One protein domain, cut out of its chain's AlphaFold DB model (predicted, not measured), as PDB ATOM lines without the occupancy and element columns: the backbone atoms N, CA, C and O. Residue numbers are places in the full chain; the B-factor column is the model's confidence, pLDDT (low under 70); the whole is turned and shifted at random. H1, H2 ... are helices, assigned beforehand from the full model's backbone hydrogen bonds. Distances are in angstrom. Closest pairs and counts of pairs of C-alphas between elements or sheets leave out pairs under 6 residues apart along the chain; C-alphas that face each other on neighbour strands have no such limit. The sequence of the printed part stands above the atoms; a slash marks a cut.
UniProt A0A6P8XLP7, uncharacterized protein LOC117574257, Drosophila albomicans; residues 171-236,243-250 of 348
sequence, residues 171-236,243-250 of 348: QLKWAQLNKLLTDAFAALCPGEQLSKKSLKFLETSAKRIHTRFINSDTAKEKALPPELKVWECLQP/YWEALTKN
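Overview. This is residues 171 to 236 and 243 to 250 of the 348 residues of the protein "uncharacterized protein LOC117574257" of Drosophila albomicans (UniProt A0A6P8XLP7). The long helix H2 is the spine of a loose, open frame of helices, and the short helix H5 crosses it near its middle. H1, the other long helix, is held off from H2 with H5 near it, while at the far end of H2 come the small helices H3 and H4, where the printed part folds back. The 74 printed residues include five named helices, in the order H1, H2, H3, H4, H5, and no named strand; the class is all helix. The whole is only just loose, close to compact, with a radius of gyration of the C-alphas of 14.0 A, and elongated, with spans of 43 by 27 by 19 A.

Along the chain. The longest helix, H2, is residues 196 to 215 and measures 29.0 A from first to last C-alpha; C-alpha 196 is at (-25.053, -29.956, -0.837), and C-alpha 215 is at (-6.463, -15.512, -17.698). Before it, H1 is residues 171 to 188 and measures 25.3 A; its first C-alpha, of Gln 171, is at (-13.930, -42.110, -7.690). After H2 come H3, residues 217 to 221, 6.3 A long, and H4, residues 226 to 229, 5.3 A long. H5, residues 243 to 248, is 8.6 A long and ends with C-alpha 248 at (-10.249, -19.097, 3.040).

Arrangement. H2 touches H5 with its residues 202 to 209 alone; the closest C-alphas, those of Ala 206 and Tyr 243, are 5.0 A apart. The lines of H2 and H5 are about perpendicular, at 80 degrees. H1 touches no helix, but H1 and H5 are near each other, with 10 pairs of C-alphas within 10 A. H2 and H3 are close but not clearly touching, the closest C-alphas being those of Phe 213 and Ala 219, 6.6 A apart. H2 and H4 are also close but not clearly touching, with the C-alphas of Ile 214 and Lys 229 the closest at 6.2 A. H1 and H2 are apart, and so are H3 and H4. In H1, H2, H3 and H5 every O i to N i+4 pair is within hydrogen-bond range; H4, with 4 residues, is too short for such a pair.

Size, cuts and confidence. The two C-alphas farthest apart, those of Gly 191 and Glu 221, are 42.9 A from each other. Residues 237 to 242 are not printed, and C-alphas 236 and 243 are 10.1 A apart across this cut, which falls in the link from H4 to H5. Of the links printed whole, H2 to H3 and H3 to H4 are tight and H1 to H2, with 7 residues, is short. The mean pLDDT of the printed part is 84.5; the residues under 70 are 172, 181, 184 to 185 and 188, which belong to H1.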
ATOM      1  N   GLN A 171     -12.868 -42.225  -8.693       70.56
ATOM      2  CA  GLN A 171     -13.930 -42.110  -7.690       70.56
ATOM      3  C   GLN A 171     -13.377 -42.144  -6.264       70.56
ATOM      4  O   GLN A 171     -13.797 -41.348  -5.422       70.56
ATOM      5  N   LEU A 172     -12.396 -43.011  -6.002       69.81
ATOM      6  CA  LEU A 172     -11.733 -43.081  -4.704       69.81
ATOM      7  C   LEU A 172     -11.005 -41.767  -4.378       69.81
ATOM      8  O   LEU A 172     -11.157 -41.244  -3.275       69.81
ATOM      9  N   LYS A 173     -10.298 -41.182  -5.354       73.81
ATOM     10  CA  LYS A 173      -9.634 -39.875  -5.200       73.81
ATOM     11  C   LYS A 173     -10.630 -38.747  -4.900       73.81
ATOM     12  O   LYS A 173     -10.349 -37.892  -4.064       73.81
ATOM     13  N   TRP A 174     -11.804 -38.745  -5.535       71.06
ATOM     14  CA  TRP A 174     -12.861 -37.764  -5.252       71.06
ATOM     15  C   TRP A 174     -13.484 -37.932  -3.868       71.06
ATOM     16  O   TRP A 174     -13.712 -36.940  -3.178       71.06
ATOM     17  N   ALA A 175     -13.740 -39.169  -3.440       75.38
ATOM     18  CA  ALA A 175     -14.238 -39.442  -2.095       75.38
ATOM     19  C   ALA A 175     -13.237 -38.971  -1.026       75.38
ATOM     20  O   ALA A 175     -13.632 -38.352  -0.040       75.38
ATOM     21  N   GLN A 176     -11.940 -39.193  -1.259       73.19
ATOM     22  CA  GLN A 176     -10.864 -38.719  -0.388       73.19
ATOM     23  C   GLN A 176     -10.772 -37.191  -0.355       73.19
ATOM     24  O   GLN A 176     -10.697 -36.620   0.730       73.19
ATOM     25  N   LEU A 177     -10.839 -36.519  -1.510       71.12
ATOM     26  CA  LEU A 177     -10.855 -35.055  -1.567       71.12
ATOM     27  C   LEU A 177     -12.063 -34.481  -0.820       71.12
ATOM     28  O   LEU A 177     -11.910 -33.554  -0.035       71.12
ATOM     29  N   ASN A 178     -13.255 -35.037  -1.040       72.69
ATOM     30  CA  ASN A 178     -14.465 -34.595  -0.350       72.69
ATOM     31  C   ASN A 178     -14.346 -34.793   1.158       72.69
ATOM     32  O   ASN A 178     -14.755 -33.914   1.911       72.69
ATOM     33  N   LYS A 179     -13.757 -35.909   1.600       79.50
ATOM     34  CA  LYS A 179     -13.467 -36.136   3.014       79.50
ATOM     35  C   LYS A 179     -12.499 -35.081   3.551       79.50
ATOM     36  O   LYS A 179     -12.835 -34.434   4.527       79.50
ATOM     37  N   LEU A 180     -11.374 -34.829   2.878       71.19
ATOM     38  CA  LEU A 180     -10.412 -33.793   3.278       71.19
ATOM     39  C   LEU A 180     -11.042 -32.399   3.333       71.19
ATOM     40  O   LEU A 180     -10.808 -31.669   4.287       71.19
ATOM     41  N   LEU A 181     -11.858 -32.033   2.344       69.12
ATOM     42  CA  LEU A 181     -12.582 -30.761   2.337       69.12
ATOM     43  C   LEU A 181     -13.602 -30.687   3.471       69.12
ATOM     44  O   LEU A 181     -13.738 -29.638   4.086       69.12
ATOM     45  N   THR A 182     -14.301 -31.784   3.757       73.56
ATOM     46  CA  THR A 182     -15.283 -31.844   4.845       73.56
ATOM     47  C   THR A 182     -14.600 -31.767   6.203       73.56
ATOM     48  O   THR A 182     -15.042 -31.002   7.048       73.56
ATOM     49  N   ASP A 183     -13.501 -32.494   6.395       73.69
ATOM     50  CA  ASP A 183     -12.707 -32.489   7.623       73.69
ATOM     51  C   ASP A 183     -12.056 -31.113   7.836       73.69
ATOM     52  O   ASP A 183     -12.107 -30.569   8.935       73.69
ATOM     53  N   ALA A 184     -11.512 -30.504   6.774       69.56
ATOM     54  CA  ALA A 184     -10.982 -29.143   6.813       69.56
ATOM     55  C   ALA A 184     -12.082 -28.124   7.127       69.56
ATOM     56  O   ALA A 184     -11.886 -27.249   7.961       69.56
ATOM     57  N   PHE A 185     -13.255 -28.243   6.510       69.56
ATOM     58  CA  PHE A 185     -14.378 -27.354   6.786       69.56
ATOM     59  C   PHE A 185     -14.916 -27.531   8.204       69.56
ATOM     60  O   PHE A 185     -15.157 -26.540   8.872       69.56
ATOM     61  N   ALA A 186     -15.055 -28.761   8.692       76.06
ATOM     62  CA  ALA A 186     -15.488 -29.037  10.059       76.06
ATOM     63  C   ALA A 186     -14.472 -28.520  11.087       76.06
ATOM     64  O   ALA A 186     -14.856 -28.029  12.145       76.06
ATOM     65  N   ALA A 187     -13.177 -28.597  10.765       70.19
ATOM     66  CA  ALA A 187     -12.122 -27.992  11.566       70.19
ATOM     67  C   ALA A 187     -12.223 -26.462  11.584       70.19
ATOM     68  O   ALA A 187     -11.988 -25.859  12.625       70.19
ATOM     69  N   LEU A 188     -12.565 -25.846  10.452       65.19
ATOM     70  CA  LEU A 188     -12.655 -24.395  10.297       65.19
ATOM     71  C   LEU A 188     -13.962 -23.800  10.857       65.19
ATOM     72  O   LEU A 188     -13.936 -22.712  11.428       65.19
ATOM     73  N   CYS A 189     -15.073 -24.525  10.725       70.75
ATOM     74  CA  CYS A 189     -16.429 -24.162  11.139       70.75
ATOM     75  C   CYS A 189     -17.044 -25.311  11.969       70.75
ATOM     76  O   CYS A 189     -17.882 -26.072  11.465       70.75
ATOM     77  N   PRO A 190     -16.626 -25.490  13.235       75.25
ATOM     78  CA  PRO A 190     -17.128 -26.572  14.074       75.25
ATOM     79  C   PRO A 190     -18.640 -26.437  14.302       75.25
ATOM     80  O   PRO A 190     -19.118 -25.420  14.793       75.25
ATOM     81  N   GLY A 191     -19.391 -27.487  13.955       73.75
ATOM     82  CA  GLY A 191     -20.850 -27.557  14.114       73.75
ATOM     83  C   GLY A 191     -21.652 -27.326  12.832       73.75
ATOM     84  O   GLY A 191     -22.836 -27.657  12.796       73.75
ATOM     85  N   GLU A 192     -21.022 -26.849  11.758       76.50
ATOM     86  CA  GLU A 192     -21.699 -26.617  10.483       76.50
ATOM     87  C   GLU A 192     -21.394 -27.753   9.494       76.50
ATOM     88  O   GLU A 192     -20.251 -27.987   9.101       76.50
ATOM     89  N   GLN A 193     -22.422 -28.503   9.085       80.69
ATOM     90  CA  GLN A 193     -22.254 -29.512   8.038       80.69
ATOM     91  C   GLN A 193     -22.267 -28.845   6.660       80.69
ATOM     92  O   GLN A 193     -23.167 -28.067   6.340       80.69
ATOM     93  N   LEU A 194     -21.309 -29.212   5.805       79.44
ATOM     94  CA  LEU A 194     -21.284 -28.800   4.400       79.44
ATOM     95  C   LEU A 194     -22.546 -29.293   3.685       79.44
ATOM     96  O   LEU A 194     -22.646 -30.438   3.239       79.44
ATOM     97  N   SER A 195     -23.531 -28.406   3.552       87.62
ATOM     98  CA  SER A 195     -24.737 -28.715   2.796       87.62
ATOM     99  C   SER A 195     -24.388 -28.958   1.321       87.62
ATOM    100  O   SER A 195     -23.455 -28.369   0.766       87.62
ATOM    101  N   LYS A 196     -25.195 -29.767   0.622       88.69
ATOM    102  CA  LYS A 196     -25.053 -29.956  -0.837       88.69
ATOM    103  C   LYS A 196     -25.102 -28.627  -1.605       88.69
ATOM    104  O   LYS A 196     -24.509 -28.521  -2.676       88.69
ATOM    105  N   LYS A 197     -25.817 -27.621  -1.083       90.62
ATOM    106  CA  LYS A 197     -25.872 -26.272  -1.667       90.62
ATOM    107  C   LYS A 197     -24.541 -25.537  -1.470       90.62
ATOM    108  O   LYS A 197     -24.026 -24.979  -2.435       90.62
ATOM    109  N   SER A 198     -23.962 -25.612  -0.272       87.06
ATOM    110  CA  SER A 198     -22.663 -25.017   0.067       87.06
ATOM    111  C   SER A 198     -21.536 -25.607  -0.786       87.06
ATOM    112  O   SER A 198     -20.736 -24.858  -1.338       87.06
ATOM    113  N   LEU A 199     -21.534 -26.929  -1.005       87.12
ATOM    114  CA  LEU A 199     -20.581 -27.592  -1.907       87.12
ATOM    115  C   LEU A 199     -20.665 -27.067  -3.348       87.12
ATOM    116  O   LEU A 199     -19.642 -26.739  -3.945       87.12
ATOM    117  N   LYS A 200     -21.878 -26.925  -3.900       92.44
ATOM    118  CA  LYS A 200     -22.077 -26.371  -5.253       92.44
ATOM    119  C   LYS A 200     -21.624 -24.914  -5.357       92.44
ATOM    120  O   LYS A 200     -21.040 -24.516  -6.366       92.44
ATOM    121  N   PHE A 201     -21.891 -24.116  -4.324       92.88
ATOM    122  CA  PHE A 201     -21.430 -22.731  -4.258       92.88
ATOM    123  C   PHE A 201     -19.898 -22.650  -4.210       92.88
ATOM    124  O   PHE A 201     -19.296 -21.857  -4.941       92.88
ATOM    125  N   LEU A 202     -19.269 -23.506  -3.402       92.06
ATOM    126  CA  LEU A 202     -17.818 -23.580  -3.286       92.06
ATOM    127  C   LEU A 202     -17.175 -24.002  -4.613       92.06
ATOM    128  O   LEU A 202     -16.226 -23.363  -5.054       92.06
ATOM    129  N   GLU A 203     -17.735 -24.999  -5.304       94.69
ATOM    130  CA  GLU A 203     -17.270 -25.405  -6.637       94.69
ATOM    131  C   GLU A 203     -17.407 -24.281  -7.665       94.69
ATOM    132  O   GLU A 203     -16.475 -24.013  -8.419       94.69
ATOM    133  N   THR A 204     -18.536 -23.574  -7.667       96.81
ATOM    134  CA  THR A 204     -18.738 -22.430  -8.568       96.81
ATOM    135  C   THR A 204     -17.705 -21.332  -8.304       96.81
ATOM    136  O   THR A 204     -17.158 -20.747  -9.240       96.81
ATOM    137  N   SER A 205     -17.403 -21.068  -7.032       96.62
ATOM    138  CA  SER A 205     -16.389 -20.093  -6.626       96.62
ATOM    139  C   SER A 205     -14.984 -20.531  -7.044       96.62
ATOM    140  O   SER A 205     -14.254 -19.741  -7.638       96.62
ATOM    141  N   ALA A 206     -14.629 -21.797  -6.820       96.25
ATOM    142  CA  ALA A 206     -13.340 -22.363  -7.203       96.25
ATOM    143  C   ALA A 206     -13.120 -22.326  -8.728       96.25
ATOM    144  O   ALA A 206     -12.051 -21.915  -9.181       96.25
ATOM    145  N   LYS A 207     -14.151 -22.636  -9.530       97.19
ATOM    146  CA  LYS A 207     -14.115 -22.500 -11.000       97.19
ATOM    147  C   LYS A 207     -13.806 -21.067 -11.434       97.19
ATOM    148  O   LYS A 207     -12.958 -20.858 -12.296       97.19
ATOM    149  N   ARG A 208     -14.449 -20.068 -10.815       97.50
ATOM    150  CA  ARG A 208     -14.198 -18.645 -11.120       97.50
ATOM    151  C   ARG A 208     -12.757 -18.238 -10.814       97.50
ATOM    152  O   ARG A 208     -12.153 -17.517 -11.605       97.50
ATOM    153  N   ILE A 209     -12.213 -18.703  -9.690       96.50
ATOM    154  CA  ILE A 209     -10.817 -18.455  -9.309       96.50
ATOM    155  C   ILE A 209      -9.867 -19.102 -10.323       96.50
ATOM    156  O   ILE A 209      -8.956 -18.434 -10.809       96.50
ATOM    157  N   HIS A 210     -10.111 -20.355 -10.721       95.81
ATOM    158  CA  HIS A 210      -9.323 -21.032 -11.757       95.81
ATOM    159  C   HIS A 210      -9.350 -20.277 -13.085       95.81
ATOM    160  O   HIS A 210      -8.291 -19.982 -13.630       95.81
ATOM    161  N   THR A 211     -10.526 -19.870 -13.569       95.88
ATOM    162  CA  THR A 211     -10.642 -19.067 -14.799       95.88
ATOM    163  C   THR A 211      -9.853 -17.759 -14.700       95.88
ATOM    164  O   THR A 211      -9.147 -17.396 -15.639       95.88
ATOM    165  N   ARG A 212      -9.911 -17.063 -13.555       95.69
ATOM    166  CA  ARG A 212      -9.107 -15.852 -13.326       95.69
ATOM    167  C   ARG A 212      -7.609 -16.157 -13.365       95.69
ATOM    168  O   ARG A 212      -6.871 -15.413 -14.002       95.69
ATOM    169  N   PHE A 213      -7.173 -17.240 -12.724       93.69
ATOM    170  CA  PHE A 213      -5.776 -17.671 -12.737       93.69
ATOM    171  C   PHE A 213      -5.293 -17.964 -14.162       93.69
ATOM    172  O   PHE A 213      -4.259 -17.441 -14.562       93.69
ATOM    173  N   ILE A 214      -6.058 -18.720 -14.957       93.31
ATOM    174  CA  ILE A 214      -5.714 -19.035 -16.354       93.31
ATOM    175  C   ILE A 214      -5.627 -17.775 -17.224       93.31
ATOM    176  O   ILE A 214      -4.772 -17.698 -18.104       93.31
ATOM    177  N   ASN A 215      -6.470 -16.776 -16.960       92.12
ATOM    178  CA  ASN A 215      -6.463 -15.512 -17.698       92.12
ATOM    179  C   ASN A 215      -5.385 -14.523 -17.218       92.12
ATOM    180  O   ASN A 215      -5.113 -13.547 -17.920       92.12
ATOM    181  N   SER A 216      -4.788 -14.750 -16.044       91.88
ATOM    182  CA  SER A 216      -3.731 -13.896 -15.497       91.88
ATOM    183  C   SER A 216      -2.441 -14.000 -16.312       91.88
ATOM    184  O   SER A 216      -2.128 -15.049 -16.879       91.88
ATOM    185  N   ASP A 217      -1.658 -12.922 -16.349       74.25
ATOM    186  CA  ASP A 217      -0.404 -12.890 -17.112       74.25
ATOM    187  C   ASP A 217       0.615 -13.920 -16.603       74.25
ATOM    188  O   ASP A 217       1.333 -14.527 -17.395       74.25
ATOM    189  N   THR A 218       0.558 -14.261 -15.314       77.44
ATOM    190  CA  THR A 218       1.352 -15.334 -14.702       77.44
ATOM    191  C   THR A 218       1.137 -16.693 -15.379       77.44
ATOM    192  O   THR A 218       2.071 -17.487 -15.499       77.44
ATOM    193  N   ALA A 219      -0.088 -16.993 -15.824       75.81
ATOM    194  CA  ALA A 219      -0.391 -18.241 -16.524       75.81
ATOM    195  C   ALA A 219       0.042 -18.208 -17.997       75.81
ATOM    196  O   ALA A 219       0.379 -19.255 -18.558       75.81
ATOM    197  N   LYS A 220       0.074 -17.017 -18.610       78.00
ATOM    198  CA  LYS A 220       0.586 -16.824 -19.975       78.00
ATOM    199  C   LYS A 220       2.099 -17.020 -20.022       78.00
ATOM    200  O   LYS A 220       2.588 -17.703 -20.915       78.00
ATOM    201  N   GLU A 221       2.817 -16.492 -19.032       75.19
ATOM    202  CA  GLU A 221       4.273 -16.634 -18.927       75.19
ATOM    203  C   GLU A 221       4.708 -18.079 -18.652       75.19
ATOM    204  O   GLU A 221       5.702 -18.542 -19.203       75.19
ATOM    205  N   LYS A 222       3.955 -18.826 -17.833       79.44
ATOM    206  CA  LYS A 222       4.333 -20.187 -17.412       79.44
ATOM    207  C   LYS A 222       4.058 -21.299 -18.432       79.44
ATOM    208  O   LYS A 222       4.246 -22.459 -18.082       79.44
ATOM    209  N   ALA A 223       3.622 -20.983 -19.655       82.62
ATOM    210  CA  ALA A 223       3.327 -21.961 -20.711       82.62
ATOM    211  C   ALA A 223       2.580 -23.211 -20.188       82.62
ATOM    212  O   ALA A 223       3.001 -24.344 -20.423       82.62
ATOM    213  N   LEU A 224       1.487 -23.009 -19.432       84.06
ATOM    214  CA  LEU A 224       0.758 -24.135 -18.843       84.06
ATOM    215  C   LEU A 224       0.246 -25.099 -19.932       84.06
ATOM    216  O   LEU A 224      -0.329 -24.628 -20.926       84.06
ATOM    217  N   PRO A 225       0.363 -26.424 -19.706       86.75
ATOM    218  CA  PRO A 225      -0.249 -27.441 -20.548       86.75
ATOM    219  C   PRO A 225      -1.736 -27.152 -20.813       86.75
ATOM    220  O   PRO A 225      -2.435 -26.681 -19.903       86.75
ATOM    221  N   PRO A 226      -2.246 -27.419 -22.032       86.38
ATOM    222  CA  PRO A 226      -3.649 -27.199 -22.385       86.38
ATOM    223  C   PRO A 226      -4.630 -27.861 -21.410       86.38
ATOM    224  O   PRO A 226      -5.677 -27.292 -21.106       86.38
ATOM    225  N   GLU A 227      -4.268 -29.020 -20.866       87.56
ATOM    226  CA  GLU A 227      -5.082 -29.805 -19.940       87.56
ATOM    227  C   GLU A 227      -5.316 -29.062 -18.620       87.56
ATOM    228  O   GLU A 227      -6.400 -29.137 -18.052       87.56
ATOM    229  N   LEU A 228      -4.345 -28.275 -18.144       85.94
ATOM    230  CA  LEU A 228      -4.494 -27.506 -16.901       85.94
ATOM    231  C   LEU A 228      -5.367 -26.253 -17.073       85.94
ATOM    232  O   LEU A 228      -5.773 -25.636 -16.081       85.94
ATOM    233  N   LYS A 229      -5.680 -25.873 -18.319       89.44
ATOM    234  CA  LYS A 229      -6.568 -24.745 -18.633       89.44
ATOM    235  C   LYS A 229      -8.044 -25.113 -18.524       89.44
ATOM    236  O   LYS A 229      -8.869 -24.222 -18.343       89.44
ATOM    237  N   VAL A 230      -8.379 -26.401 -18.597       94.38
ATOM    238  CA  VAL A 230      -9.758 -26.897 -18.521       94.38
ATOM    239  C   VAL A 230     -10.024 -27.422 -17.113       94.38
ATOM    240  O   VAL A 230      -9.331 -28.317 -16.635       94.38
ATOM    241  N   TRP A 231     -11.033 -26.874 -16.429       95.38
ATOM    242  CA  TRP A 231     -11.344 -27.240 -15.042       95.38
ATOM    243  C   TRP A 231     -11.613 -28.739 -14.886       95.38
ATOM    244  O   TRP A 231     -11.159 -29.376 -13.934       95.38
ATOM    245  N   GLU A 232     -12.357 -29.318 -15.823       95.00
ATOM    246  CA  GLU A 232     -12.767 -30.718 -15.809       95.00
ATOM    247  C   GLU A 232     -11.556 -31.658 -15.834       95.00
ATOM    248  O   GLU A 232     -11.574 -32.671 -15.133       95.00
ATOM    249  N   CYS A 233     -10.489 -31.265 -16.534       93.50
ATOM    250  CA  CYS A 233      -9.244 -32.016 -16.675       93.50
ATOM    251  C   CYS A 233      -8.334 -31.946 -15.438       93.50
ATOM    252  O   CYS A 233      -7.424 -32.765 -15.304       93.50
ATOM    253  N   LEU A 234      -8.573 -31.007 -14.514       91.62
ATOM    254  CA  LEU A 234      -7.788 -30.920 -13.287       91.62
ATOM    255  C   LEU A 234      -8.038 -32.137 -12.389       91.62
ATOM    256  O   LEU A 234      -9.182 -32.505 -12.083       91.62
ATOM    257  N   GLN A 235      -6.945 -32.712 -11.894       89.94
ATOM    258  CA  GLN A 235      -6.987 -33.759 -10.881       89.94
ATOM    259  C   GLN A 235      -7.594 -33.220  -9.575       89.94
ATOM    260  O   GLN A 235      -7.463 -32.027  -9.284       89.94
ATOM    261  N   PRO A 236      -8.211 -34.073  -8.736       90.25
ATOM    262  CA  PRO A 236      -8.783 -33.649  -7.456       90.25
ATOM    263  C   PRO A 236      -7.820 -32.810  -6.595       90.25
ATOM    264  O   PRO A 236      -8.199 -31.749  -6.103       90.25
ATOM    265  N   TYR A 243     -10.472 -24.673  -4.335       93.50
ATOM    266  CA  TYR A 243     -11.436 -24.860  -3.252       93.50
ATOM    267  C   TYR A 243     -10.950 -24.199  -1.960       93.50
ATOM    268  O   TYR A 243     -11.723 -23.506  -1.300       93.50
ATOM    269  N   TRP A 244      -9.668 -24.360  -1.636       91.88
ATOM    270  CA  TRP A 244      -9.042 -23.747  -0.474       91.88
ATOM    271  C   TRP A 244      -9.076 -22.221  -0.541       91.88
ATOM    272  O   TRP A 244      -9.495 -21.574   0.417       91.88
ATOM    273  N   GLU A 245      -8.701 -21.633  -1.676       94.56
ATOM    274  CA  GLU A 245      -8.761 -20.182  -1.873       94.56
ATOM    275  C   GLU A 245     -10.209 -19.671  -1.853       94.56
ATOM    276  O   GLU A 245     -10.503 -18.637  -1.253       94.56
ATOM    277  N   ALA A 246     -11.158 -20.412  -2.435       94.25
ATOM    278  CA  ALA A 246     -12.574 -20.059  -2.370       94.25
ATOM    279  C   ALA A 246     -13.093 -20.019  -0.926       94.25
ATOM    280  O   ALA A 246     -13.882 -19.122  -0.597       94.25
ATOM    281  N   LEU A 247     -12.639 -20.965  -0.097       89.69
ATOM    282  CA  LEU A 247     -13.026 -21.121   1.301       89.69
ATOM    283  C   LEU A 247     -12.370 -20.070   2.204       89.69
ATOM    284  O   LEU A 247     -13.056 -19.383   2.950       89.69
ATOM    285  N   THR A 248     -11.049 -19.919   2.112       88.12
ATOM    286  CA  THR A 248     -10.249 -19.097   3.040       88.12
ATOM    287  C   THR A 248      -9.993 -17.676   2.539       88.12
ATOM    288  O   THR A 248      -9.553 -16.813   3.298       88.12
ATOM    289  N   LYS A 249     -10.260 -17.409   1.254       91.81
ATOM    290  CA  LYS A 249      -9.906 -16.164   0.549       91.81
ATOM    291  C   LYS A 249      -8.404 -15.863   0.534       91.81
ATOM    292  O   LYS A 249      -8.043 -14.702   0.336       91.81
ATOM    293  N   ASN A 250      -7.562 -16.860   0.785       92.69
ATOM    294  CA  ASN A 250      -6.107 -16.741   0.781       92.69
ATOM    295  C   ASN A 250      -5.543 -17.772  -0.199       92.69
ATOM    296  O   ASN A 250      -5.974 -18.930  -0.200       92.69
TER     297      ASN A 250